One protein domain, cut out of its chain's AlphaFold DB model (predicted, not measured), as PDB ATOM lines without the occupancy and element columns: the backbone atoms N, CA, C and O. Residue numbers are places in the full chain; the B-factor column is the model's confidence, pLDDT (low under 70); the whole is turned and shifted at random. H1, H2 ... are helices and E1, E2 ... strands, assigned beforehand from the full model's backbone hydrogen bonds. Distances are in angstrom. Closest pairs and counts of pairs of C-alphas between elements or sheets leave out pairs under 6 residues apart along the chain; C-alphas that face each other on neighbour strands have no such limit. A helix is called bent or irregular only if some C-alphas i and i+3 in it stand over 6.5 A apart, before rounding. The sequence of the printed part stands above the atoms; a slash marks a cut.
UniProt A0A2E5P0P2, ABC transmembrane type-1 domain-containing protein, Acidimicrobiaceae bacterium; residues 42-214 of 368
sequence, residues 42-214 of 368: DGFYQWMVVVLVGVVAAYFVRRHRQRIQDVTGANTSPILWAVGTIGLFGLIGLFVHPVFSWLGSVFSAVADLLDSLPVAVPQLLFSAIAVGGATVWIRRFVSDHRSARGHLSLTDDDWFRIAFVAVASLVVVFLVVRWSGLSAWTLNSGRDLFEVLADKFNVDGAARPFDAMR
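What this domain is: This is residues 42 to 214 of the 368 residues of the protein "ABC transmembrane type-1 domain-containing protein" of Acidimicrobiaceae bacterium (UniProt A0A2E5P0P2). The model is a wide, flat U: two helical hairpins, H1 with H2a and H3 with H4, stand as arms at the two ends of a base made of H2b and H5 side by side. The bent helix H2 turns from the first arm into the base, and H5 returns along the base towards the first arm, with E1 beyond it. The printed part has 173 residues, with five named helices and then one named strand, which pairs with no named strand; the class is mostly helix. It is extended, with a radius of gyration of the C-alphas of 26.3 A and spans of 69 by 52 by 27 A.

Where its parts are: Find C-alpha 44 at (121.843, -30.981, 45.923); from there H1 runs to residue 72, 40.5 A. H2, residues 78 to 116, was assigned as one helix by its hydrogen bonds but is bent, C-alphas 95 and 98 being 7.5 A apart: H2a is residues 78 to 95, 26.6 A, and H2b residues 98 to 116, 29.0 A. H2b is irregular, with C-alphas 99 and 102 7.2 A apart. Next come H3, residues 120 to 144, 35.6 A; H4, 156 to 178, 32.6 A; and H5, 180 to 201, 31.7 A. E1, residues 210 to 213, ends at C-alpha 213, (122.594, -45.781, 50.489).

How they stand to each other: Begin at H5, the hub: it touches H2b at a shallow tilt of 18 degrees, opposite ways, closest at the C-alphas of Gly 104 and Ala 198, 4.1 A. H1 and H2a form a hairpin, a shallow tilt of 27 degrees, closest at the C-alphas of Ala 58 and Ala 82, 4.4 A. H3 and H4 form another at 7 degrees, closest at the C-alphas of Ser 127 and Val 173, 4.9 A. H2a and H2b are about perpendicular, at 79 degrees. Every O i to N i+4 pair is within hydrogen-bond range in H1, H3, H4 and H5, against 13 of 14 in H2a and 11 of 15 in H2b.

The domain as a whole: The C-alphas farthest apart, those of His 151 and Arg 214, are 79.1 A apart. The printed part has no cut. The link from H3 to H4 is long; in it residues 147 to 152 stand free, and residues 146 to 153 have pLDDT under 70.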
ATOM      1  N   ASP A  42     123.832 -33.328  50.549       89.38
ATOM      2  CA  ASP A  42     124.053 -31.930  50.943       89.38
ATOM      3  C   ASP A  42     124.331 -31.002  49.745       89.38
ATOM      4  O   ASP A  42     123.793 -29.898  49.678       89.38
ATOM      5  N   GLY A  43     125.044 -31.476  48.714       91.19
ATOM      6  CA  GLY A  43     125.350 -30.692  47.504       91.19
ATOM      7  C   GLY A  43     124.164 -30.458  46.550       91.19
ATOM      8  O   GLY A  43     124.313 -29.836  45.495       91.19
ATOM      9  N   PHE A  44     122.972 -30.980  46.858       94.12
ATOM     10  CA  PHE A  44     121.843 -30.981  45.923       94.12
ATOM     11  C   PHE A  44     121.318 -29.587  45.592       94.12
ATOM     12  O   PHE A  44     121.001 -29.308  44.436       94.12
ATOM     13  N   TYR A  45     121.213 -28.706  46.585       93.12
ATOM     14  CA  TYR A  45     120.628 -27.378  46.384       93.12
ATOM     15  C   TYR A  45     121.522 -26.500  45.510       93.12
ATOM     16  O   TYR A  45     121.040 -25.846  44.588       93.12
ATOM     17  N   GLN A  46     122.835 -26.586  45.713       93.19
ATOM     18  CA  GLN A  46     123.830 -25.975  44.842       93.19
ATOM     19  C   GLN A  46     123.744 -26.523  43.402       93.19
ATOM     20  O   GLN A  46     123.744 -25.762  42.433       93.19
ATOM     21  N   TRP A  47     123.594 -27.844  43.241       94.94
ATOM     22  CA  TRP A  47     123.419 -28.476  41.928       94.94
ATOM     23  C   TRP A  47     122.132 -28.033  41.234       94.94
ATOM     24  O   TRP A  47     122.123 -27.753  40.034       94.94
ATOM     25  N   MET A  48     121.046 -27.909  41.993       95.00
ATOM     26  CA  MET A  48     119.762 -27.442  41.492       95.00
ATOM     27  C   MET A  48     119.864 -26.018  40.933       95.00
ATOM     28  O   MET A  48     119.252 -25.739  39.904       95.00
ATOM     29  N   VAL A  49     120.679 -25.137  41.528       94.69
ATOM     30  CA  VAL A  49     120.947 -23.804  40.961       94.69
ATOM     31  C   VAL A  49     121.607 -23.911  39.583       94.69
ATOM     32  O   VAL A  49     121.162 -23.239  38.653       94.69
ATOM     33  N   VAL A  50     122.585 -24.805  39.398       95.25
ATOM     34  CA  VAL A  50     123.198 -25.051  38.075       95.25
ATOM     35  C   VAL A  50     122.137 -25.491  37.062       95.25
ATOM     36  O   VAL A  50     122.098 -24.997  35.935       95.25
ATOM     37  N   VAL A  51     121.245 -26.399  37.462       96.50
ATOM     38  CA  VAL A  51     120.155 -26.880  36.604       96.50
ATOM     39  C   VAL A  51     119.185 -25.753  36.258       96.50
ATOM     40  O   VAL A  51     118.780 -25.649  35.103       96.50
ATOM     41  N   LEU A  52     118.847 -24.876  37.206       96.56
ATOM     42  CA  LEU A  52     117.996 -23.708  36.958       96.56
ATOM     43  C   LEU A  52     118.642 -22.734  35.964       96.56
ATOM     44  O   LEU A  52     117.972 -22.284  35.031       96.56
ATOM     45  N   VAL A  53     119.948 -22.476  36.082       96.06
ATOM     46  CA  VAL A  53     120.708 -21.727  35.067       96.06
ATOM     47  C   VAL A  53     120.635 -22.444  33.713       96.06
ATOM     48  O   VAL A  53     120.398 -21.809  32.684       96.06
ATOM     49  N   GLY A  54     120.736 -23.774  33.709       96.38
ATOM     50  CA  GLY A  54     120.555 -24.610  32.526       96.38
ATOM     51  C   GLY A  54     119.168 -24.507  31.893       96.38
ATOM     52  O   GLY A  54     119.062 -24.499  30.669       96.38
ATOM     53  N   VAL A  55     118.105 -24.370  32.687       97.44
ATOM     54  CA  VAL A  55     116.731 -24.148  32.201       97.44
ATOM     55  C   VAL A  55     116.612 -22.785  31.520       97.44
ATOM     56  O   VAL A  55     116.033 -22.689  30.434       97.44
ATOM     57  N   VAL A  56     117.200 -21.739  32.106       97.25
ATOM     58  CA  VAL A  56     117.244 -20.404  31.493       97.25
ATOM     59  C   VAL A  56     118.039 -20.444  30.184       97.25
ATOM     60  O   VAL A  56     117.559 -19.966  29.154       97.25
ATOM     61  N   ALA A  57     119.207 -21.090  30.168       96.81
ATOM     62  CA  ALA A  57     119.993 -21.289  28.952       96.81
ATOM     63  C   ALA A  57     119.208 -22.078  27.888       96.81
ATOM     64  O   ALA A  57     119.170 -21.689  26.719       96.81
ATOM     65  N   ALA A  58     118.510 -23.141  28.287       96.81
ATOM     66  CA  ALA A  58     117.686 -23.961  27.406       96.81
ATOM     67  C   ALA A  58     116.524 -23.179  26.783       96.81
ATOM     68  O   ALA A  58     116.188 -23.413  25.619       96.81
ATOM     69  N   TYR A  59     115.937 -22.221  27.508       96.50
ATOM     70  CA  TYR A  59     114.940 -21.303  26.956       96.50
ATOM     71  C   TYR A  59     115.517 -20.485  25.788       96.50
ATOM     72  O   TYR A  59     114.913 -20.434  24.711       96.50
ATOM     73  N   PHE A  60     116.713 -19.910  25.951       96.88
ATOM     74  CA  PHE A  60     117.378 -19.156  24.883       96.88
ATOM     75  C   PHE A  60     117.803 -20.048  23.714       96.88
ATOM     76  O   PHE A  60     117.551 -19.694  22.559       96.88
ATOM     77  N   VAL A  61     118.367 -21.228  23.989       95.75
ATOM     78  CA  VAL A  61     118.742 -22.215  22.961       95.75
ATOM     79  C   VAL A  61     117.522 -22.631  22.146       95.75
ATOM     80  O   VAL A  61     117.569 -22.616  20.915       95.75
ATOM     81  N   ARG A  62     116.397 -22.935  22.802       95.31
ATOM     82  CA  ARG A  62     115.139 -23.270  22.125       95.31
ATOM     83  C   ARG A  62     114.691 -22.142  21.204       95.31
ATOM     84  O   ARG A  62     114.399 -22.396  20.037       95.31
ATOM     85  N   ARG A  63     114.652 -20.908  21.718       94.38
ATOM     86  CA  ARG A  63     114.221 -19.727  20.958       94.38
ATOM     87  C   ARG A  63     115.126 -19.482  19.749       94.38
ATOM     88  O   ARG A  63     114.639 -19.147  18.674       94.38
ATOM     89  N   HIS A  64     116.430 -19.685  19.905       93.19
ATOM     90  CA  HIS A  64     117.395 -19.550  18.821       93.19
ATOM     91  C   HIS A  64     117.218 -20.637  17.746       93.19
ATOM     92  O   HIS A  64     117.158 -20.326  16.558       93.19
ATOM     93  N   ARG A  65     117.054 -21.906  18.145       93.19
ATOM     94  CA  ARG A  65     116.827 -23.022  17.211       93.19
ATOM     95  C   ARG A  65     115.515 -22.888  16.439       93.19
ATOM     96  O   ARG A  65     115.502 -23.203  15.252       93.19
ATOM     97  N   GLN A  66     114.459 -22.389  17.086       92.12
ATOM     98  CA  GLN A  66     113.189 -22.060  16.428       92.12
ATOM     99  C   GLN A  66     113.388 -20.995  15.347       92.12
ATOM    100  O   GLN A  66     113.040 -21.242  14.203       92.12
ATOM    101  N   ARG A  67     114.072 -19.884  15.658       92.56
ATOM    102  CA  ARG A  67     114.364 -18.842  14.656       92.56
ATOM    103  C   ARG A  67     115.119 -19.377  13.440       92.56
ATOM    104  O   ARG A  67     114.782 -19.026  12.319       92.56
ATOM    105  N   ILE A  68     116.128 -20.228  13.646       89.94
ATOM    106  CA  ILE A  68     116.865 -20.834  12.525       89.94
ATOM    107  C   ILE A  68     115.930 -21.701  11.683       89.94
ATOM    108  O   ILE A  68     115.985 -21.630  10.459       89.94
ATOM    109  N   GLN A  69     115.077 -22.504  12.320       88.50
ATOM    110  CA  GLN A  69     114.108 -23.340  11.615       88.50
ATOM    111  C   GLN A  69     113.122 -22.498  10.798       88.50
ATOM    112  O   GLN A  69     112.863 -22.840   9.649       88.50
ATOM    113  N   ASP A  70     112.639 -21.389  11.355       90.62
ATOM    114  CA  ASP A  70     111.695 -20.491  10.687       90.62
ATOM    115  C   ASP A  70     112.329 -19.787   9.474       90.62
ATOM    116  O   ASP A  70     111.675 -19.611   8.451       90.62
ATOM    117  N   VAL A  71     113.615 -19.417   9.559       93.38
ATOM    118  CA  VAL A  71     114.337 -18.719   8.477       93.38
ATOM    119  C   VAL A  71     114.843 -19.676   7.394       93.38
ATOM    120  O   VAL A  71     114.773 -19.366   6.210       93.38
ATOM    121  N   THR A  72     115.399 -20.823   7.785       89.19
ATOM    122  CA  THR A  72     116.108 -21.733   6.863       89.19
ATOM    123  C   THR A  72     115.268 -22.923   6.411       89.19
ATOM    124  O   THR A  72     115.684 -23.659   5.521       89.19
ATOM    125  N   GLY A  73     114.131 -23.183   7.062       83.00
ATOM    126  CA  GLY A  73     113.357 -24.413   6.881       83.00
ATOM    127  C   GLY A  73     114.081 -25.687   7.345       83.00
ATOM    128  O   GLY A  73     113.532 -26.784   7.230       83.00
ATOM    129  N   ALA A  74     115.305 -25.581   7.878       84.00
ATOM    130  CA  ALA A  74     116.091 -26.728   8.308       84.00
ATOM    131  C   ALA A  74     115.508 -27.366   9.580       84.00
ATOM    132  O   ALA A  74     115.037 -26.691  10.497       84.00
ATOM    133  N   ASN A  75     115.580 -28.694   9.677       77.94
ATOM    134  CA  ASN A  75     115.073 -29.426  10.835       77.94
ATOM    135  C   ASN A  75     116.060 -29.349  12.014       77.94
ATOM    136  O   ASN A  75     116.931 -30.204  12.168       77.94
ATOM    137  N   THR A  76     115.924 -28.323  12.854       78.62
ATOM    138  CA  THR A  76     116.841 -28.042  13.974       78.62
ATOM    139  C   THR A  76     116.393 -28.617  15.322       78.62
ATOM    140  O   THR A  76     117.068 -28.386  16.318       78.62
ATOM    141  N   SER A  77     115.274 -29.353  15.376       87.25
ATOM    142  CA  SER A  77     114.710 -30.005  16.575       87.25
ATOM    143  C   SER A  77     114.825 -29.215  17.911       87.25
ATOM    144  O   SER A  77     115.415 -29.699  18.881       87.25
ATOM    145  N   PRO A  78     114.193 -28.029  18.045       88.44
ATOM    146  CA  PRO A  78     114.439 -27.096  19.158       88.44
ATOM    147  C   PRO A  78     114.234 -27.655  20.574       88.44
ATOM    148  O   PRO A  78     114.953 -27.288  21.499       88.44
ATOM    149  N   ILE A  79     113.254 -28.547  20.755       89.62
ATOM    150  CA  ILE A  79     112.955 -29.163  22.059       89.62
ATOM    151  C   ILE A  79     114.078 -30.111  22.489       89.62
ATOM    152  O   ILE A  79     114.448 -30.114  23.657       89.62
ATOM    153  N   LEU A  80     114.637 -30.891  21.557       91.44
ATOM    154  CA  LEU A  80     115.724 -31.821  21.874       91.44
ATOM    155  C   LEU A  80     116.974 -31.062  22.312       91.44
ATOM    156  O   LEU A  80     117.603 -31.454  23.287       91.44
ATOM    157  N   TRP A  81     117.281 -29.943  21.654       93.56
ATOM    158  CA  TRP A  81     118.369 -29.066  22.082       93.56
ATOM    159  C   TRP A  81     118.122 -28.462  23.459       93.56
ATOM    160  O   TRP A  81     119.035 -28.462  24.269       93.56
ATOM    161  N   ALA A  82     116.901 -28.011  23.757       94.00
ATOM    162  CA  ALA A  82     116.568 -27.487  25.081       94.00
ATOM    163  C   ALA A  82     116.770 -28.544  26.182       94.00
ATOM    164  O   ALA A  82     117.423 -28.281  27.187       94.00
ATOM    165  N   VAL A  83     116.259 -29.761  25.965       95.88
ATOM    166  CA  VAL A  83     116.437 -30.887  26.893       95.88
ATOM    167  C   VAL A  83     117.914 -31.267  27.014       95.88
ATOM    168  O   VAL A  83     118.399 -31.471  28.123       95.88
ATOM    169  N   GLY A  84     118.644 -31.304  25.898       96.00
ATOM    170  CA  GLY A  84     120.081 -31.560  25.873       96.00
ATOM    171  C   GLY A  84     120.878 -30.510  26.647       96.00
ATOM    172  O   GLY A  84     121.791 -30.869  27.377       96.00
ATOM    173  N   THR A  85     120.501 -29.231  26.562       96.12
ATOM    174  CA  THR A  85     121.107 -28.153  27.356       96.12
ATOM    175  C   THR A  85     120.852 -28.348  28.848       96.12
ATOM    176  O   THR A  85     121.799 -28.280  29.622       96.12
ATOM    177  N   ILE A  86     119.619 -28.656  29.264       97.00
ATOM    178  CA  ILE A  86     119.320 -28.943  30.680       97.00
ATOM    179  C   ILE A  86     120.134 -30.150  31.162       97.00
ATOM    180  O   ILE A  86     120.744 -30.089  32.225       97.00
ATOM    181  N   GLY A  87     120.193 -31.223  30.367       96.12
ATOM    182  CA  GLY A  87     120.987 -32.412  30.679       96.12
ATOM    183  C   GLY A  87     122.482 -32.113  30.793       96.12
ATOM    184  O   GLY A  87     123.125 -32.564  31.737       96.12
ATOM    185  N   LEU A  88     123.026 -31.297  29.886       96.62
ATOM    186  CA  LEU A  88     124.419 -30.856  29.918       96.62
ATOM    187  C   LEU A  88     124.724 -30.055  31.187       96.62
ATOM    188  O   LEU A  88     125.705 -30.345  31.863       96.62
ATOM    189  N   PHE A  89     123.874 -29.089  31.544       96.75
ATOM    190  CA  PHE A  89     124.021 -28.329  32.787       96.75
ATOM    191  C   PHE A  89     123.861 -29.213  34.025       96.75
ATOM    192  O   PHE A  89     124.598 -29.033  34.983       96.75
ATOM    193  N   GLY A  90     122.963 -30.199  33.998       95.31
ATOM    194  CA  GLY A  90     122.847 -31.192  35.065       95.31
ATOM    195  C   GLY A  90     124.125 -32.015  35.239       95.31
ATOM    196  O   GLY A  90     124.571 -32.201  36.366       95.31
ATOM    197  N   LEU A  91     124.752 -32.456  34.144       95.19
ATOM    198  CA  LEU A  91     126.012 -33.206  34.180       95.19
ATOM    199  C   LEU A  91     127.189 -32.345  34.643       95.19
ATOM    200  O   LEU A  91     127.930 -32.757  35.530       95.19
ATOM    201  N   ILE A  92     127.341 -31.140  34.089       94.31
ATOM    202  CA  ILE A  92     128.370 -30.177  34.515       94.31
ATOM    203  C   ILE A  92     128.159 -29.803  35.984       94.31
ATOM    204  O   ILE A  92     129.112 -29.739  36.760       94.31
ATOM    205  N   GLY A  93     126.904 -29.611  36.384       92.44
ATOM    206  CA  GLY A  93     126.526 -29.273  37.744       92.44
ATOM    207  C   GLY A  93     127.005 -30.291  38.763       92.44
ATOM    208  O   GLY A  93     127.324 -29.894  39.875       92.44
ATOM    209  N   LEU A  94     127.127 -31.579  38.414       91.31
ATOM    210  CA  LEU A  94     127.653 -32.583  39.348       91.31
ATOM    211  C   LEU A  94     129.057 -32.222  39.856       91.31
ATOM    212  O   LEU A  94     129.379 -32.531  40.997       91.31
ATOM    213  N   PHE A  95     129.847 -31.510  39.050       91.00
ATOM    214  CA  PHE A  95     131.216 -31.107  39.378       91.00
ATOM    215  C   PHE A  95     131.328 -29.637  39.798       91.00
ATOM    216  O   PHE A  95     132.166 -29.296  40.622       91.00
ATOM    217  N   VAL A  96     130.491 -28.760  39.232       91.94
ATOM    218  CA  VAL A  96     130.600 -27.299  39.410       91.94
ATOM    219  C   VAL A  96     129.686 -26.768  40.521       91.94
ATOM    220  O   VAL A  96     129.824 -25.615  40.918       91.94
ATOM    221  N   HIS A  97     128.781 -27.585  41.072       89.75
ATOM    222  CA  HIS A  97     127.872 -27.138  42.130       89.75
ATOM    223  C   HIS A  97     128.543 -26.419  43.322       89.75
ATOM    224  O   HIS A  97     127.975 -25.410  43.739       89.75
ATOM    225  N   PRO A  98     129.759 -26.773  43.802       91.62
ATOM    226  CA  PRO A  98     130.364 -26.086  44.946       91.62
ATOM    227  C   PRO A  98     130.629 -24.597  44.711       91.62
ATOM    228  O   PRO A  98     130.750 -23.835  45.667       91.62
ATOM    229  N   VAL A  99     130.673 -24.153  43.447       91.00
ATOM    230  CA  VAL A  99     130.793 -22.733  43.083       91.00
ATOM    231  C   VAL A  99     129.627 -21.910  43.626       91.00
ATOM    232  O   VAL A  99     129.774 -20.708  43.780       91.00
ATOM    233  N   PHE A 100     128.483 -22.514  43.948       92.25
ATOM    234  CA  PHE A 100     127.326 -21.815  44.510       92.25
ATOM    235  C   PHE A 100     127.332 -21.720  46.045       92.25
ATOM    236  O   PHE A 100     126.353 -21.248  46.616       92.25
ATOM    237  N   SER A 101     128.418 -22.106  46.722       91.12
ATOM    238  CA  SER A 101     128.536 -22.010  48.187       91.12
ATOM    239  C   SER A 101     128.464 -20.576  48.724       91.12
ATOM    240  O   SER A 101     127.941 -20.354  49.813       91.12
ATOM    241  N   TRP A 102     128.883 -19.579  47.935       91.88
ATOM    242  CA  TRP A 102     128.770 -18.157  48.299       91.88
ATOM    243  C   TRP A 102     127.322 -17.700  48.519       91.88
ATOM    244  O   TRP A 102     127.094 -16.703  49.197       91.88
ATOM    245  N   LEU A 103     126.321 -18.409  47.983       93.38
ATOM    246  CA  LEU A 103     124.923 -18.100  48.286       93.38
ATOM    247  C   LEU A 103     124.616 -18.309  49.772       93.38
ATOM    248  O   LEU A 103     123.794 -17.582  50.320       93.38
ATOM    249  N   GLY A 104     125.310 -19.242  50.432       94.06
ATOM    250  CA  GLY A 104     125.182 -19.472  51.867       94.06
ATOM    251  C   GLY A 104     125.549 -18.236  52.682       94.06
ATOM    252  O   GLY A 104     124.785 -17.838  53.555       94.06
ATOM    253  N   SER A 105     126.653 -17.560  52.344       94.56
ATOM    254  CA  SER A 105     127.048 -16.326  53.037       94.56
ATOM    255  C   SER A 105     126.091 -15.167  52.759       94.56
ATOM    256  O   SER A 105     125.825 -14.372  53.655       94.56
ATOM    257  N   VAL A 106     125.513 -15.093  51.556       95.56
ATOM    258  CA  VAL A 106     124.470 -14.104  51.241       95.56
ATOM    259  C   VAL A 106     123.208 -14.354  52.061       95.56
ATOM    260  O   VAL A 106     122.672 -13.415  52.640       95.56
ATOM    261  N   PHE A 107     122.733 -15.599  52.140       96.88
ATOM    262  CA  PHE A 107     121.556 -15.929  52.942       96.88
ATOM    263  C   PHE A 107     121.807 -15.726  54.437       96.88
ATOM    264  O   PHE A 107     120.949 -15.154  55.099       96.88
ATOM    265  N   SER A 108     122.994 -16.085  54.937       96.75
ATOM    266  CA  SER A 108     123.408 -15.792  56.316       96.75
ATOM    267  C   SER A 108     123.382 -14.292  56.589       96.75
ATOM    268  O   SER A 108     122.760 -13.865  57.548       96.75
ATOM    269  N   ALA A 109     123.946 -13.470  55.699       96.88
ATOM    270  CA  ALA A 109     123.923 -12.018  55.861       96.88
ATOM    271  C   ALA A 109     122.494 -11.445  55.877       96.88
ATOM    272  O   ALA A 109     122.225 -10.464  56.568       96.88
ATOM    273  N   VAL A 110     121.562 -12.045  55.126       96.56
ATOM    274  CA  VAL A 110     120.141 -11.666  55.174       96.56
ATOM    275  C   VAL A 110     119.487 -12.121  56.480       96.56
ATOM    276  O   VAL A 110     118.701 -11.360  57.042       96.56
ATOM    277  N   ALA A 111     119.805 -13.315  56.982       96.62
ATOM    278  CA  ALA A 111     119.331 -13.786  58.281       96.62
ATOM    279  C   ALA A 111     119.826 -12.874  59.415       96.62
ATOM    280  O   ALA A 111     119.008 -12.375  60.184       96.62
ATOM    281  N   ASP A 112     121.121 -12.555  59.439       96.75
ATOM    282  CA  ASP A 112     121.743 -11.644  60.407       96.75
ATOM    283  C   ASP A 112     121.122 -10.241  60.334       96.75
ATOM    284  O   ASP A 112     120.849  -9.603  61.353       96.75
ATOM    285  N   LEU A 113     120.837  -9.759  59.116       95.62
ATOM    286  CA  LEU A 113     120.130  -8.498  58.920       95.62
ATOM    287  C   LEU A 113     118.741  -8.554  59.559       95.62
ATOM    288  O   LEU A 113     118.394  -7.637  60.298       95.62
ATOM    289  N   LEU A 114     117.955  -9.599  59.294       94.75
ATOM    290  CA  LEU A 114     116.618  -9.754  59.870       94.75
ATOM    291  C   LEU A 114     116.651  -9.875  61.398       94.75
ATOM    292  O   LEU A 114     115.775  -9.309  62.047       94.75
ATOM    293  N   ASP A 115     117.656 -10.547  61.958       94.75
ATOM    294  CA  ASP A 115     117.851 -10.676  63.407       94.75
ATOM    295  C   ASP A 115     118.200  -9.329  64.063       94.75
ATOM    296  O   ASP A 115     117.741  -9.011  65.159       94.75
ATOM    297  N   SER A 116     118.939  -8.473  63.346       95.25
ATOM    298  CA  SER A 116     119.267  -7.119  63.808       95.25
ATOM    299  C   SER A 116     118.089  -6.134  63.761       95.25
ATOM    300  O   SER A 116     118.156  -5.061  64.373       95.25
ATOM    301  N   LEU A 117     117.007  -6.450  63.033       94.75
ATOM    302  CA  LEU A 117     115.870  -5.543  62.892       94.75
ATOM    303  C   LEU A 117     114.991  -5.550  64.151       94.75
ATOM    304  O   LEU A 117     114.487  -6.596  64.561       94.75
ATOM    305  N   PRO A 118     114.681  -4.375  64.732       94.19
ATOM    306  CA  PRO A 118     113.714  -4.312  65.814       94.19
ATOM    307  C   PRO A 118     112.308  -4.637  65.295       94.19
ATOM    308  O   PRO A 118     111.932  -4.274  64.178       94.19
ATOM    309  N   VAL A 119     111.476  -5.227  66.158       91.00
ATOM    310  CA  VAL A 119     110.077  -5.605  65.854       91.00
ATOM    311  C   VAL A 119     109.234  -4.424  65.343       91.00
ATOM    312  O   VAL A 119     108.264  -4.620  64.613       91.00
ATOM    313  N   ALA A 120     109.634  -3.189  65.660       92.50
ATOM    314  CA  ALA A 120     109.006  -1.970  65.158       92.50
ATOM    315  C   ALA A 120     109.076  -1.820  63.624       92.50
ATOM    316  O   ALA A 120     108.193  -1.198  63.036       92.50
ATOM    317  N   VAL A 121     110.084  -2.386  62.951       93.38
ATOM    318  CA  VAL A 121     110.263  -2.231  61.496       93.38
ATOM    319  C   VAL A 121     109.116  -2.885  60.707       93.38
ATOM    320  O   VAL A 121     108.448  -2.168  59.956       93.38
ATOM    321  N   PRO A 122     108.790  -4.183  60.895       91.50
ATOM    322  CA  PRO A 122     107.600  -4.772  60.284       91.50
ATOM    323  C   PRO A 122     106.300  -4.076  60.695       91.50
ATOM    324  O   PRO A 122     105.416  -3.923  59.859       91.50
ATOM    325  N   GLN A 123     106.177  -3.606  61.943       92.62
ATOM    326  CA  GLN A 123     104.972  -2.894  62.395       92.62
ATOM    327  C   GLN A 123     104.722  -1.624  61.581       92.62
ATOM    328  O   GLN A 123     103.599  -1.387  61.124       92.62
ATOM    329  N   LEU A 124     105.766  -0.822  61.366       93.88
ATOM    330  CA  LEU A 124     105.692   0.371  60.529       93.88
ATOM    331  C   LEU A 124     105.398   0.007  59.075       93.88
ATOM    332  O   LEU A 124     104.580   0.663  58.434       93.88
ATOM    333  N   LEU A 125     106.007  -1.066  58.567       94.12
ATOM    334  CA  LEU A 125     105.830  -1.515  57.190       94.12
ATOM    335  C   LEU A 125     104.400  -2.015  56.927       94.12
ATOM    336  O   LEU A 125     103.771  -1.582  55.965       94.12
ATOM    337  N   PHE A 126     103.834  -2.846  57.803       94.25
ATOM    338  CA  PHE A 126     102.436  -3.282  57.716       94.25
ATOM    339  C   PHE A 126     101.460  -2.116  57.869       94.25
ATOM    340  O   PHE A 126     100.475  -2.047  57.134       94.25
ATOM    341  N   SER A 127     101.753  -1.171  58.764       93.94
ATOM    342  CA  SER A 127     100.942   0.039  58.926       93.94
ATOM    343  C   SER A 127     100.965   0.902  57.660       93.94
ATOM    344  O   SER A 127      99.918   1.350  57.190       93.94
ATOM    345  N   ALA A 128     102.139   1.070  57.047       95.38
ATOM    346  CA  ALA A 128     102.300   1.781  55.785       95.38
ATOM    347  C   ALA A 128     101.597   1.065  54.621       95.38
ATOM    348  O   ALA A 128     100.964   1.725  53.799       95.38
ATOM    349  N   ILE A 129     101.643  -0.272  54.563       95.25
ATOM    350  CA  ILE A 129     100.906  -1.067  53.567       95.25
ATOM    351  C   ILE A 129      99.395  -0.915  53.759       95.25
ATOM    352  O   ILE A 129      98.685  -0.742  52.772       95.25
ATOM    353  N   ALA A 130      98.892  -0.945  54.995       94.88
ATOM    354  CA  ALA A 130      97.465  -0.797  55.276       94.88
ATOM    355  C   ALA A 130      96.943   0.579  54.829       94.88
ATOM    356  O   ALA A 130      95.968   0.663  54.079       94.88
ATOM    357  N   VAL A 131      97.631   1.657  55.218       96.31
ATOM    358  CA  VAL A 131      97.258   3.034  54.848       96.31
ATOM    359  C   VAL A 131      97.484   3.292  53.357       96.31
ATOM    360  O   VAL A 131      96.635   3.879  52.683       96.31
ATOM    361  N   GLY A 132      98.611   2.835  52.810       96.06
ATOM    362  CA  GLY A 132      98.949   2.978  51.396       96.06
ATOM    363  C   GLY A 132      97.981   2.217  50.494       96.06
ATOM    364  O   GLY A 132      97.479   2.776  49.522       96.06
ATOM    365  N   GLY A 133      97.651   0.974  50.849       96.06
ATOM    366  CA  GLY A 133      96.668   0.146  50.155       96.06
ATOM    367  C   GLY A 133      95.274   0.769  50.174       96.06
ATOM    368  O   GLY A 133      94.652   0.886  49.119       96.06
ATOM    369  N   ALA A 134      94.825   1.259  51.334       95.69
ATOM    370  CA  ALA A 134      93.573   2.003  51.453       95.69
ATOM    371  C   ALA A 134      93.581   3.267  50.581       95.69
ATOM    372  O   ALA A 134      92.639   3.511  49.833       95.69
ATOM    373  N   THR A 135      94.674   4.033  50.591       96.06
ATOM    374  CA  THR A 135      94.813   5.252  49.778       96.06
ATOM    375  C   THR A 135      94.767   4.946  48.280       96.06
ATOM    376  O   THR A 135      94.072   5.631  47.530       96.06
ATOM    377  N   VAL A 136      95.489   3.920  47.823       95.75
ATOM    378  CA  VAL A 136      95.488   3.494  46.414       95.75
ATOM    379  C   VAL A 136      94.108   2.993  46.006       95.75
ATOM    380  O   VAL A 136      93.638   3.345  44.925       95.75
ATOM    381  N   TRP A 137      93.446   2.215  46.864       95.62
ATOM    382  CA  TRP A 137      92.096   1.727  46.611       95.62
ATOM    383  C   TRP A 137      91.093   2.879  46.510       95.62
ATOM    384  O   TRP A 137      90.402   2.965  45.504       95.62
ATOM    385  N   ILE A 138      91.080   3.813  47.469       93.12
ATOM    386  CA  ILE A 138      90.187   4.985  47.456       93.12
ATOM    387  C   ILE A 138      90.434   5.826  46.200       93.12
ATOM    388  O   ILE A 138      89.488   6.217  45.522       93.12
ATOM    389  N   ARG A 139      91.701   6.080  45.841       92.00
ATOM    390  CA  ARG A 139      92.039   6.844  44.629       92.00
ATOM    391  C   ARG A 139      91.537   6.166  43.357       92.00
ATOM    392  O   ARG A 139      90.967   6.855  42.519       92.00
ATOM    393  N   ARG A 140      91.738   4.849  43.225       90.81
ATOM    394  CA  ARG A 140      91.250   4.065  42.078       90.81
ATOM    395  C   ARG A 140      89.726   4.026  42.032       90.81
ATOM    396  O   ARG A 140      89.133   4.309  41.003       90.81
ATOM    397  N   PHE A 141      89.093   3.773  43.171       88.31
ATOM    398  CA  PHE A 141      87.643   3.749  43.296       88.31
ATOM    399  C   PHE A 141      87.023   5.085  42.863       88.31
ATOM    400  O   PHE A 141      86.112   5.108  42.040       88.31
ATOM    401  N   VAL A 142      87.578   6.205  43.336       85.81
ATOM    402  CA  VAL A 142      87.133   7.549  42.945       85.81
ATOM    403  C   VAL A 142      87.428   7.842  41.472       85.81
ATOM    404  O   VAL A 142      86.618   8.507  40.833       85.81
ATOM    405  N   SER A 143      88.555   7.388  40.907       83.69
ATOM    406  CA  SER A 143      88.853   7.611  39.484       83.69
ATOM    407  C   SER A 143      87.942   6.818  38.554       83.69
ATOM    408  O   SER A 143      87.515   7.357  37.539       83.69
ATOM    409  N   ASP A 144      87.612   5.578  38.912       82.50
ATOM    410  CA  ASP A 144      86.789   4.686  38.090       82.50
ATOM    411  C   ASP A 144      85.323   5.150  38.040       82.50
ATOM    412  O   ASP A 144      84.627   4.921  37.053       82.50
ATOM    413  N   HIS A 145      84.875   5.874  39.070       75.31
ATOM    414  CA  HIS A 145      83.539   6.471  39.148       75.31
ATOM    415  C   HIS A 145      83.488   7.925  38.638       75.31
ATOM    416  O   HIS A 145      82.471   8.599  38.795       75.31
ATOM    417  N   ARG A 146      84.548   8.439  37.992       65.75
ATOM    418  CA  ARG A 146      84.507   9.724  37.268       65.75
ATOM    419  C   ARG A 146      84.112   9.480  35.810       65.75
ATOM    420  O   ARG A 146      84.875   8.908  35.041       65.75
ATOM    421  N   SER A 147      82.931   9.945  35.398       58.22
ATOM    422  CA  SER A 147      82.505   9.884  33.992       58.22
ATOM    423  C   SER A 147      83.247  10.921  33.140       58.22
ATOM    424  O   SER A 147      83.688  11.962  33.634       58.22
ATOM    425  N   ALA A 148      83.323  10.682  31.827       58.81
ATOM    426  CA  ALA A 148      83.994  11.546  30.846       58.81
ATOM    427  C   ALA A 148      83.449  12.994  30.746       58.81
ATOM    428  O   ALA A 148      84.003  13.798  30.002       58.81
ATOM    429  N   ARG A 149      82.378  13.349  31.476       52.41
ATOM    430  CA  ARG A 149      81.804  14.709  31.537       52.41
ATOM    431  C   ARG A 149      81.925  15.389  32.907       52.41
ATOM    432  O   ARG A 149      81.221  16.357  33.164       52.41
ATOM    433  N   GLY A 150      82.806  14.911  33.788       55.75
ATOM    434  CA  GLY A 150      83.244  15.666  34.973       55.75
ATOM    435  C   GLY A 150      82.215  15.845  36.097       55.75
ATOM    436  O   GLY A 150      82.565  16.383  37.142       55.75
ATOM    437  N   HIS A 151      80.989  15.348  35.935       60.56
ATOM    438  CA  HIS A 151      79.968  15.361  36.977       60.56
ATOM    439  C   HIS A 151      79.443  13.945  37.215       60.56
ATOM    440  O   HIS A 151      78.719  13.389  36.391       60.56
ATOM    441  N   LEU A 152      79.818  13.371  38.358       59.84
ATOM    442  CA  LEU A 152      79.104  12.277  39.008       59.84
ATOM    443  C   LEU A 152      79.102  12.552  40.513       59.84
ATOM    444  O   LEU A 152      80.155  12.734  41.124       59.84
ATOM    445  N   SER A 153      77.905  12.635  41.088       65.25
ATOM    446  CA  SER A 153      77.682  12.640  42.529       65.25
ATOM    447  C   SER A 153      77.940  11.230  43.051       65.25
ATOM    448  O   SER A 153      77.251  10.299  42.638       65.25
ATOM    449  N   LEU A 154      78.934  11.066  43.922       77.31
ATOM    450  CA  LEU A 154      79.108   9.833  44.692       77.31
ATOM    451  C   LEU A 154      77.804   9.540  45.444       77.31
ATOM    452  O   LEU A 154      77.252  10.445  46.074       77.31
ATOM    453  N   THR A 155      77.313   8.306  45.354       81.81
ATOM    454  CA  THR A 155      76.118   7.879  46.095       81.81
ATOM    455  C   THR A 155      76.478   7.743  47.577       81.81
ATOM    456  O   THR A 155      77.646   7.541  47.916       81.81
ATOM    457  N   ASP A 156      75.501   7.799  48.480       83.06
ATOM    458  CA  ASP A 156      75.743   7.600  49.918       83.06
ATOM    459  C   ASP A 156      76.444   6.257  50.219       83.06
ATOM    460  O   ASP A 156      77.307   6.189  51.094       83.06
ATOM    461  N   ASP A 157      76.158   5.207  49.437       85.88
ATOM    462  CA  ASP A 157      76.846   3.907  49.533       85.88
ATOM    463  C   ASP A 157      78.343   3.996  49.163       85.88
ATOM    464  O   ASP A 157      79.191   3.353  49.783       85.88
ATOM    465  N   ASP A 158      78.708   4.847  48.201       87.94
ATOM    466  CA  ASP A 158      80.099   5.040  47.774       87.94
ATOM    467  C   ASP A 158      80.909   5.773  48.850       87.94
ATOM    468  O   ASP A 158      82.034   5.382  49.179       87.94
ATOM    469  N   TRP A 159      80.312   6.804  49.457       85.81
ATOM    470  CA  TRP A 159      80.888   7.503  50.606       85.81
ATOM    471  C   TRP A 159      81.040   6.588  51.818       85.81
ATOM    472  O   TRP A 159      82.081   6.625  52.481       85.81
ATOM    473  N   PHE A 160      80.051   5.727  52.072       91.62
ATOM    474  CA  PHE A 160      80.131   4.726  53.129       91.62
ATOM    475  C   PHE A 160      81.315   3.779  52.913       91.62
ATOM    476  O   PHE A 160      82.104   3.574  53.833       91.62
ATOM    477  N   ARG A 161      81.510   3.255  51.698       90.75
ATOM    478  CA  ARG A 161      82.637   2.359  51.380       90.75
ATOM    479  C   ARG A 161      83.995   3.039  51.547       90.75
ATOM    480  O   ARG A 161      84.914   2.429  52.090       90.75
ATOM    481  N   ILE A 162      84.129   4.298  51.124       91.88
ATOM    482  CA  ILE A 162      85.365   5.077  51.303       91.88
ATOM    483  C   ILE A 162      85.663   5.283  52.793       91.88
ATOM    484  O   ILE A 162      86.778   5.007  53.241       91.88
ATOM    485  N   ALA A 163      84.668   5.729  53.567       91.50
ATOM    486  CA  ALA A 163      84.809   5.931  55.006       91.50
ATOM    487  C   ALA A 163      85.121   4.614  55.730       91.50
ATOM    488  O   ALA A 163      86.018   4.564  56.570       91.50
ATOM    489  N   PHE A 164      84.443   3.530  55.352       95.56
ATOM    490  CA  PHE A 164      84.663   2.197  55.897       95.56
ATOM    491  C   PHE A 164      86.097   1.718  55.658       95.56
ATOM    492  O   PHE A 164      86.752   1.280  56.598       95.56
ATOM    493  N   VAL A 165      86.626   1.848  54.435       94.94
ATOM    494  CA  VAL A 165      88.008   1.453  54.114       94.94
ATOM    495  C   VAL A 165      89.028   2.315  54.861       94.94
ATOM    496  O   VAL A 165      90.015   1.784  55.374       94.94
ATOM    497  N   ALA A 166      88.784   3.623  54.986       93.75
ATOM    498  CA  ALA A 166      89.644   4.512  55.762       93.75
ATOM    499  C   ALA A 166      89.683   4.106  57.247       93.75
ATOM    500  O   ALA A 166      90.766   3.902  57.800       93.75
ATOM    501  N   VAL A 167      88.524   3.896  57.876       95.44
ATOM    502  CA  VAL A 167      88.424   3.476  59.283       95.44
ATOM    503  C   VAL A 167      89.005   2.076  59.489       95.44
ATOM    504  O   VAL A 167      89.787   1.872  60.414       95.44
ATOM    505  N   ALA A 168      88.700   1.123  58.606       93.81
ATOM    506  CA  ALA A 168      89.250  -0.228  58.667       93.81
ATOM    507  C   ALA A 168      90.784  -0.218  58.595       93.81
ATOM    508  O   ALA A 168      91.433  -0.936  59.354       93.81
ATOM    509  N   SER A 169      91.377   0.635  57.752       95.62
ATOM    510  CA  SER A 169      92.836   0.777  57.680       95.62
ATOM    511  C   SER A 169      93.440   1.269  59.000       95.62
ATOM    512  O   SER A 169      94.447   0.724  59.445       95.62
ATOM    513  N   LEU A 170      92.787   2.216  59.686       94.81
ATOM    514  CA  LEU A 170      93.223   2.706  60.998       94.81
ATOM    515  C   LEU A 170      93.090   1.636  62.087       94.81
ATOM    516  O   LEU A 170      93.972   1.515  62.934       94.81
ATOM    517  N   VAL A 171      92.027   0.826  62.047       94.69
ATOM    518  CA  VAL A 171      91.858  -0.319  62.955       94.69
ATOM    519  C   VAL A 171      92.963  -1.352  62.736       94.69
ATOM    520  O   VAL A 171      93.546  -1.834  63.704       94.69
ATOM    521  N   VAL A 172      93.305  -1.660  61.481       92.69
ATOM    522  CA  VAL A 172      94.416  -2.568  61.155       92.69
ATOM    523  C   VAL A 172      95.742  -2.017  61.679       92.69
ATOM    524  O   VAL A 172      96.479  -2.755  62.326       92.69
ATOM    525  N   VAL A 173      96.024  -0.726  61.476       94.25
ATOM    526  CA  VAL A 173      97.216  -0.063  62.035       94.25
ATOM    527  C   VAL A 173      97.240  -0.191  63.559       94.25
ATOM    528  O   VAL A 173      98.245  -0.613  64.126       94.25
ATOM    529  N   PHE A 174      96.126   0.105  64.232       93.19
ATOM    530  CA  PHE A 174      96.020  -0.019  65.684       93.19
ATOM    531  C   PHE A 174      96.312  -1.448  66.163       93.19
ATOM    532  O   PHE A 174      97.097  -1.639  67.092       93.19
ATOM    533  N   LEU A 175      95.732  -2.458  65.508       92.00
ATOM    534  CA  LEU A 175      95.962  -3.863  65.839       92.00
ATOM    535  C   LEU A 175      97.425  -4.268  65.629       92.00
ATOM    536  O   LEU A 175      98.012  -4.869  66.521       92.00
ATOM    537  N   VAL A 176      98.030  -3.901  64.498       91.44
ATOM    538  CA  VAL A 176      99.435  -4.208  64.171       91.44
ATOM    539  C   VAL A 176     100.407  -3.567  65.167       91.44
ATOM    540  O   VAL A 176     101.387  -4.193  65.574       91.44
ATOM    541  N   VAL A 177     100.141  -2.329  65.587       90.00
ATOM    542  CA  VAL A 177     100.991  -1.611  66.549       90.00
ATOM    543  C   VAL A 177     100.840  -2.187  67.957       90.00
ATOM    544  O   VAL A 177     101.828  -2.321  68.681       90.00
ATOM    545  N   ARG A 178      99.619  -2.556  68.370       91.56
ATOM    546  CA  ARG A 178      99.367  -3.107  69.713       91.56
ATOM    547  C   ARG A 178      99.758  -4.571  69.846       91.56
ATOM    548  O   ARG A 178     100.136  -4.986  70.939       91.56
ATOM    549  N   TRP A 179      99.686  -5.338  68.766       89.81
ATOM    550  CA  TRP A 179     100.024  -6.752  68.752       89.81
ATOM    551  C   TRP A 179     101.359  -6.993  68.043       89.81
ATOM    552  O   TRP A 179     101.442  -7.115  66.823       89.81
ATOM    553  N   SER A 180     102.425  -7.124  68.833       87.75
ATOM    554  CA  SER A 180     103.769  -7.428  68.326       87.75
ATOM    555  C   SER A 180     103.917  -8.858  67.792       87.75
ATOM    556  O   SER A 180     104.877  -9.132  67.077       87.75
ATOM    557  N   GLY A 181     102.971  -9.758  68.088       90.56
ATOM    558  CA  GLY A 181     103.048 -11.175  67.724       90.56
ATOM    559  C   GLY A 181     103.167 -11.412  66.220       90.56
ATOM    560  O   GLY A 181     104.024 -12.183  65.801       90.56
ATOM    561  N   LEU A 182     102.383 -10.698  65.401       88.25
ATOM    562  CA  LEU A 182     102.477 -10.798  63.941       88.25
ATOM    563  C   LEU A 182     103.859 -10.367  63.431       88.25
ATOM    564  O   LEU A 182     104.445 -11.036  62.589       88.25
ATOM    565  N   SER A 183     104.393  -9.271  63.974       92.06
ATOM    566  CA  SER A 183     105.670  -8.697  63.534       92.06
ATOM    567  C   SER A 183     106.864  -9.553  63.964       92.06
ATOM    568  O   SER A 183     107.752  -9.823  63.156       92.06
ATOM    569  N   ALA A 184     106.842 -10.054  65.201       93.38
ATOM    570  CA  ALA A 184     107.826 -11.008  65.700       93.38
ATOM    571  C   ALA A 184     107.774 -12.324  64.913       93.38
ATOM    572  O   ALA A 184     108.810 -12.824  64.486       93.38
ATOM    573  N   TRP A 185     106.574 -12.850  64.641       93.19
ATOM    574  CA  TRP A 185     106.408 -14.040  63.808       93.19
ATOM    575  C   TRP A 185     106.986 -13.838  62.404       93.19
ATOM    576  O   TRP A 185     107.668 -14.733  61.909       93.19
ATOM    577  N   THR A 186     106.782 -12.673  61.774       93.12
ATOM    578  CA  THR A 186     107.346 -12.406  60.442       93.12
ATOM    579  C   THR A 186     108.864 -12.290  60.425       93.12
ATOM    580  O   THR A 186     109.479 -12.816  59.501       93.12
ATOM    581  N   LEU A 187     109.474 -11.645  61.426       94.88
ATOM    582  CA  LEU A 187     110.935 -11.555  61.510       94.88
ATOM    583  C   LEU A 187     111.549 -12.923  61.793       94.88
ATOM    584  O   LEU A 187     112.426 -13.339  61.049       94.88
ATOM    585  N   ASN A 188     111.024 -13.650  62.783       95.19
ATOM    586  CA  ASN A 188     111.530 -14.973  63.144       95.19
ATOM    587  C   ASN A 188     111.367 -15.962  61.988       95.19
ATOM    588  O   ASN A 188     112.324 -16.617  61.609       95.19
ATOM    589  N   SER A 189     110.190 -16.017  61.356       96.19
ATOM    590  CA  SER A 189     109.971 -16.915  60.213       96.19
ATOM    591  C   SER A 189     110.840 -16.539  59.012       96.19
ATOM    592  O   SER A 189     111.279 -17.414  58.272       96.19
ATOM    593  N   GLY A 190     111.071 -15.238  58.797       95.38
ATOM    594  CA  GLY A 190     111.974 -14.750  57.761       95.38
ATOM    595  C   GLY A 190     113.415 -15.164  58.038       95.38
ATOM    596  O   GLY A 190     114.046 -15.758  57.170       95.38
ATOM    597  N   ARG A 191     113.912 -14.902  59.249       96.00
ATOM    598  CA  ARG A 191     115.250 -15.296  59.694       96.00
ATOM    599  C   ARG A 191     115.441 -16.807  59.574       96.00
ATOM    600  O   ARG A 191     116.335 -17.226  58.852       96.00
ATOM    601  N   ASP A 192     114.546 -17.602  60.158       96.56
ATOM    602  CA  ASP A 192     114.607 -19.067  60.126       96.56
ATOM    603  C   ASP A 192     114.599 -19.605  58.679       96.56
ATOM    604  O   ASP A 192     115.315 -20.551  58.351       96.56
ATOM    605  N   LEU A 193     113.829 -18.990  57.767       96.56
ATOM    606  CA  LEU A 193     113.864 -19.341  56.342       96.56
ATOM    607  C   LEU A 193     115.256 -19.107  55.740       96.56
ATOM    608  O   LEU A 193     115.758 -19.969  55.015       96.56
ATOM    609  N   PHE A 194     115.858 -17.945  55.995       97.00
ATOM    610  CA  PHE A 194     117.172 -17.600  55.454       97.00
ATOM    611  C   PHE A 194     118.310 -18.382  56.117       97.00
ATOM    612  O   PHE A 194     119.256 -18.722  55.417       97.00
ATOM    613  N   GLU A 195     118.191 -18.760  57.391       96.12
ATOM    614  CA  GLU A 195     119.107 -19.693  58.063       96.12
ATOM    615  C   GLU A 195     119.054 -21.079  57.417       96.12
ATOM    616  O   GLU A 195     120.079 -21.609  56.993       96.12
ATOM    617  N   VAL A 196     117.853 -21.636  57.223       94.88
ATOM    618  CA  VAL A 196     117.693 -22.931  56.544       94.88
ATOM    619  C   VAL A 196     118.269 -22.880  55.132       94.88
ATOM    620  O   VAL A 196     118.906 -23.837  54.691       94.88
ATOM    621  N   LEU A 197     118.058 -21.779  54.405       94.81
ATOM    622  CA  LEU A 197     118.676 -21.584  53.096       94.81
ATOM    623  C   LEU A 197     120.199 -21.498  53.211       94.81
ATOM    624  O   LEU A 197     120.879 -22.180  52.453       94.81
ATOM    625  N   ALA A 198     120.745 -20.728  54.151       95.31
ATOM    626  CA  ALA A 198     122.185 -20.619  54.358       95.31
ATOM    627  C   ALA A 198     122.822 -21.995  54.593       95.31
ATOM    628  O   ALA A 198     123.756 -22.362  53.876       95.31
ATOM    629  N   ASP A 199     122.240 -22.804  55.478       92.62
ATOM    630  CA  ASP A 199     122.695 -24.163  55.784       92.62
ATOM    631  C   ASP A 199     122.682 -25.086  54.560       92.62
ATOM    632  O   ASP A 199     123.567 -25.923  54.393       92.62
ATOM    633  N   LYS A 200     121.703 -24.941  53.656       92.06
ATOM    634  CA  LYS A 200     121.656 -25.736  52.413       92.06
ATOM    635  C   LYS A 200     122.745 -25.376  51.407       92.06
ATOM    636  O   LYS A 200     123.013 -26.177  50.512       92.06
ATOM    637  N   PHE A 201     123.336 -24.189  51.511       92.75
ATOM    638  CA  PHE A 201     124.387 -23.726  50.606       92.75
ATOM    639  C   PHE A 201     125.775 -23.704  51.258       92.75
ATOM    640  O   PHE A 201     126.765 -23.719  50.524       92.75
ATOM    641  N   ASN A 202     125.868 -23.745  52.589       88.75
ATOM    642  CA  ASN A 202     127.117 -23.837  53.343       88.75
ATOM    643  C   ASN A 202     127.599 -25.293  53.460       88.75
ATOM    644  O   ASN A 202     127.562 -25.908  54.522       88.75
ATOM    645  N   VAL A 203     128.001 -25.860  52.325       82.69
ATOM    646  CA  VAL A 203     128.342 -27.279  52.195       82.69
ATOM    647  C   VAL A 203     129.777 -27.426  51.693       82.69
ATOM    648  O   VAL A 203     130.199 -26.683  50.802       82.69
ATOM    649  N   ASP A 204     130.505 -28.405  52.241       77.94
ATOM    650  CA  ASP A 204     131.860 -28.760  51.816       77.94
ATOM    651  C   ASP A 204     131.936 -28.991  50.304       77.94
ATOM    652  O   ASP A 204     131.098 -29.674  49.714       77.94
ATOM    653  N   GLY A 205     133.001 -28.503  49.663       73.06
ATOM    654  CA  GLY A 205     133.162 -28.628  48.210       73.06
ATOM    655  C   GLY A 205     133.326 -30.064  47.691       73.06
ATOM    656  O   GLY A 205     133.305 -30.278  46.482       73.06
ATOM    657  N   ALA A 206     133.477 -31.043  48.587       77.88
ATOM    658  CA  ALA A 206     133.505 -32.470  48.271       77.88
ATOM    659  C   ALA A 206     132.130 -33.154  48.393       77.88
ATOM    660  O   ALA A 206     132.010 -34.339  48.068       77.88
ATOM    661  N   ALA A 207     131.099 -32.450  48.872       84.56
ATOM    662  CA  ALA A 207     129.761 -33.008  48.956       84.56
ATOM    663  C   ALA A 207     129.234 -33.335  47.560       84.56
ATOM    664  O   ALA A 207     129.548 -32.680  46.571       84.56
ATOM    665  N   ARG A 208     128.425 -34.387  47.467       89.56
ATOM    666  CA  ARG A 208     127.791 -34.805  46.216       89.56
ATOM    667  C   ARG A 208     126.317 -34.402  46.217       89.56
ATOM    668  O   ARG A 208     125.691 -34.457  47.273       89.56
ATOM    669  N   PRO A 209     125.722 -34.061  45.060       91.25
ATOM    670  CA  PRO A 209     124.296 -33.731  44.983       91.25
ATOM    671  C   PRO A 209     123.371 -34.918  45.249       91.25
ATOM    672  O   PRO A 209     122.281 -34.779  45.801       91.25
ATOM    673  N   PHE A 210     123.816 -36.103  44.847       91.25
ATOM    674  CA  PHE A 210     123.076 -37.343  44.998       91.25
ATOM    675  C   PHE A 210     123.966 -38.377  45.651       91.25
ATOM    676  O   PHE A 210     125.131 -38.529  45.279       91.25
ATOM    677  N   ASP A 211     123.384 -39.124  46.577       88.50
ATOM    678  CA  ASP A 211     124.037 -40.250  47.214       88.50
ATOM    679  C   ASP A 211     123.119 -41.481  47.160       88.50
ATOM    680  O   ASP A 211     121.893 -41.380  47.053       88.50
ATOM    681  N   ALA A 212     123.717 -42.664  47.181       87.81
ATOM    682  CA  ALA A 212     123.042 -43.941  47.190       87.81
ATOM    683  C   ALA A 212     123.418 -44.701  48.465       87.81
ATOM    684  O   ALA A 212     124.547 -45.167  48.627       87.81
ATOM    685  N   MET A 213     122.438 -44.884  49.348       87.00
ATOM    686  CA  MET A 213     122.594 -45.781  50.489       87.00
ATOM    687  C   MET A 213     122.435 -47.215  50.008       87.00
ATOM    688  O   MET A 213     121.387 -47.582  49.462       87.00
ATOM    689  N   ARG A 214     123.481 -48.017  50.209       87.50
ATOM    690  CA  ARG A 214     123.428 -49.455  49.949       87.50
ATOM    691  C   ARG A 214     122.443 -50.115  50.913       87.50
ATOM    692  O   ARG A 214     122.362 -49.694  52.068       87.50
TER     693      ARG A 214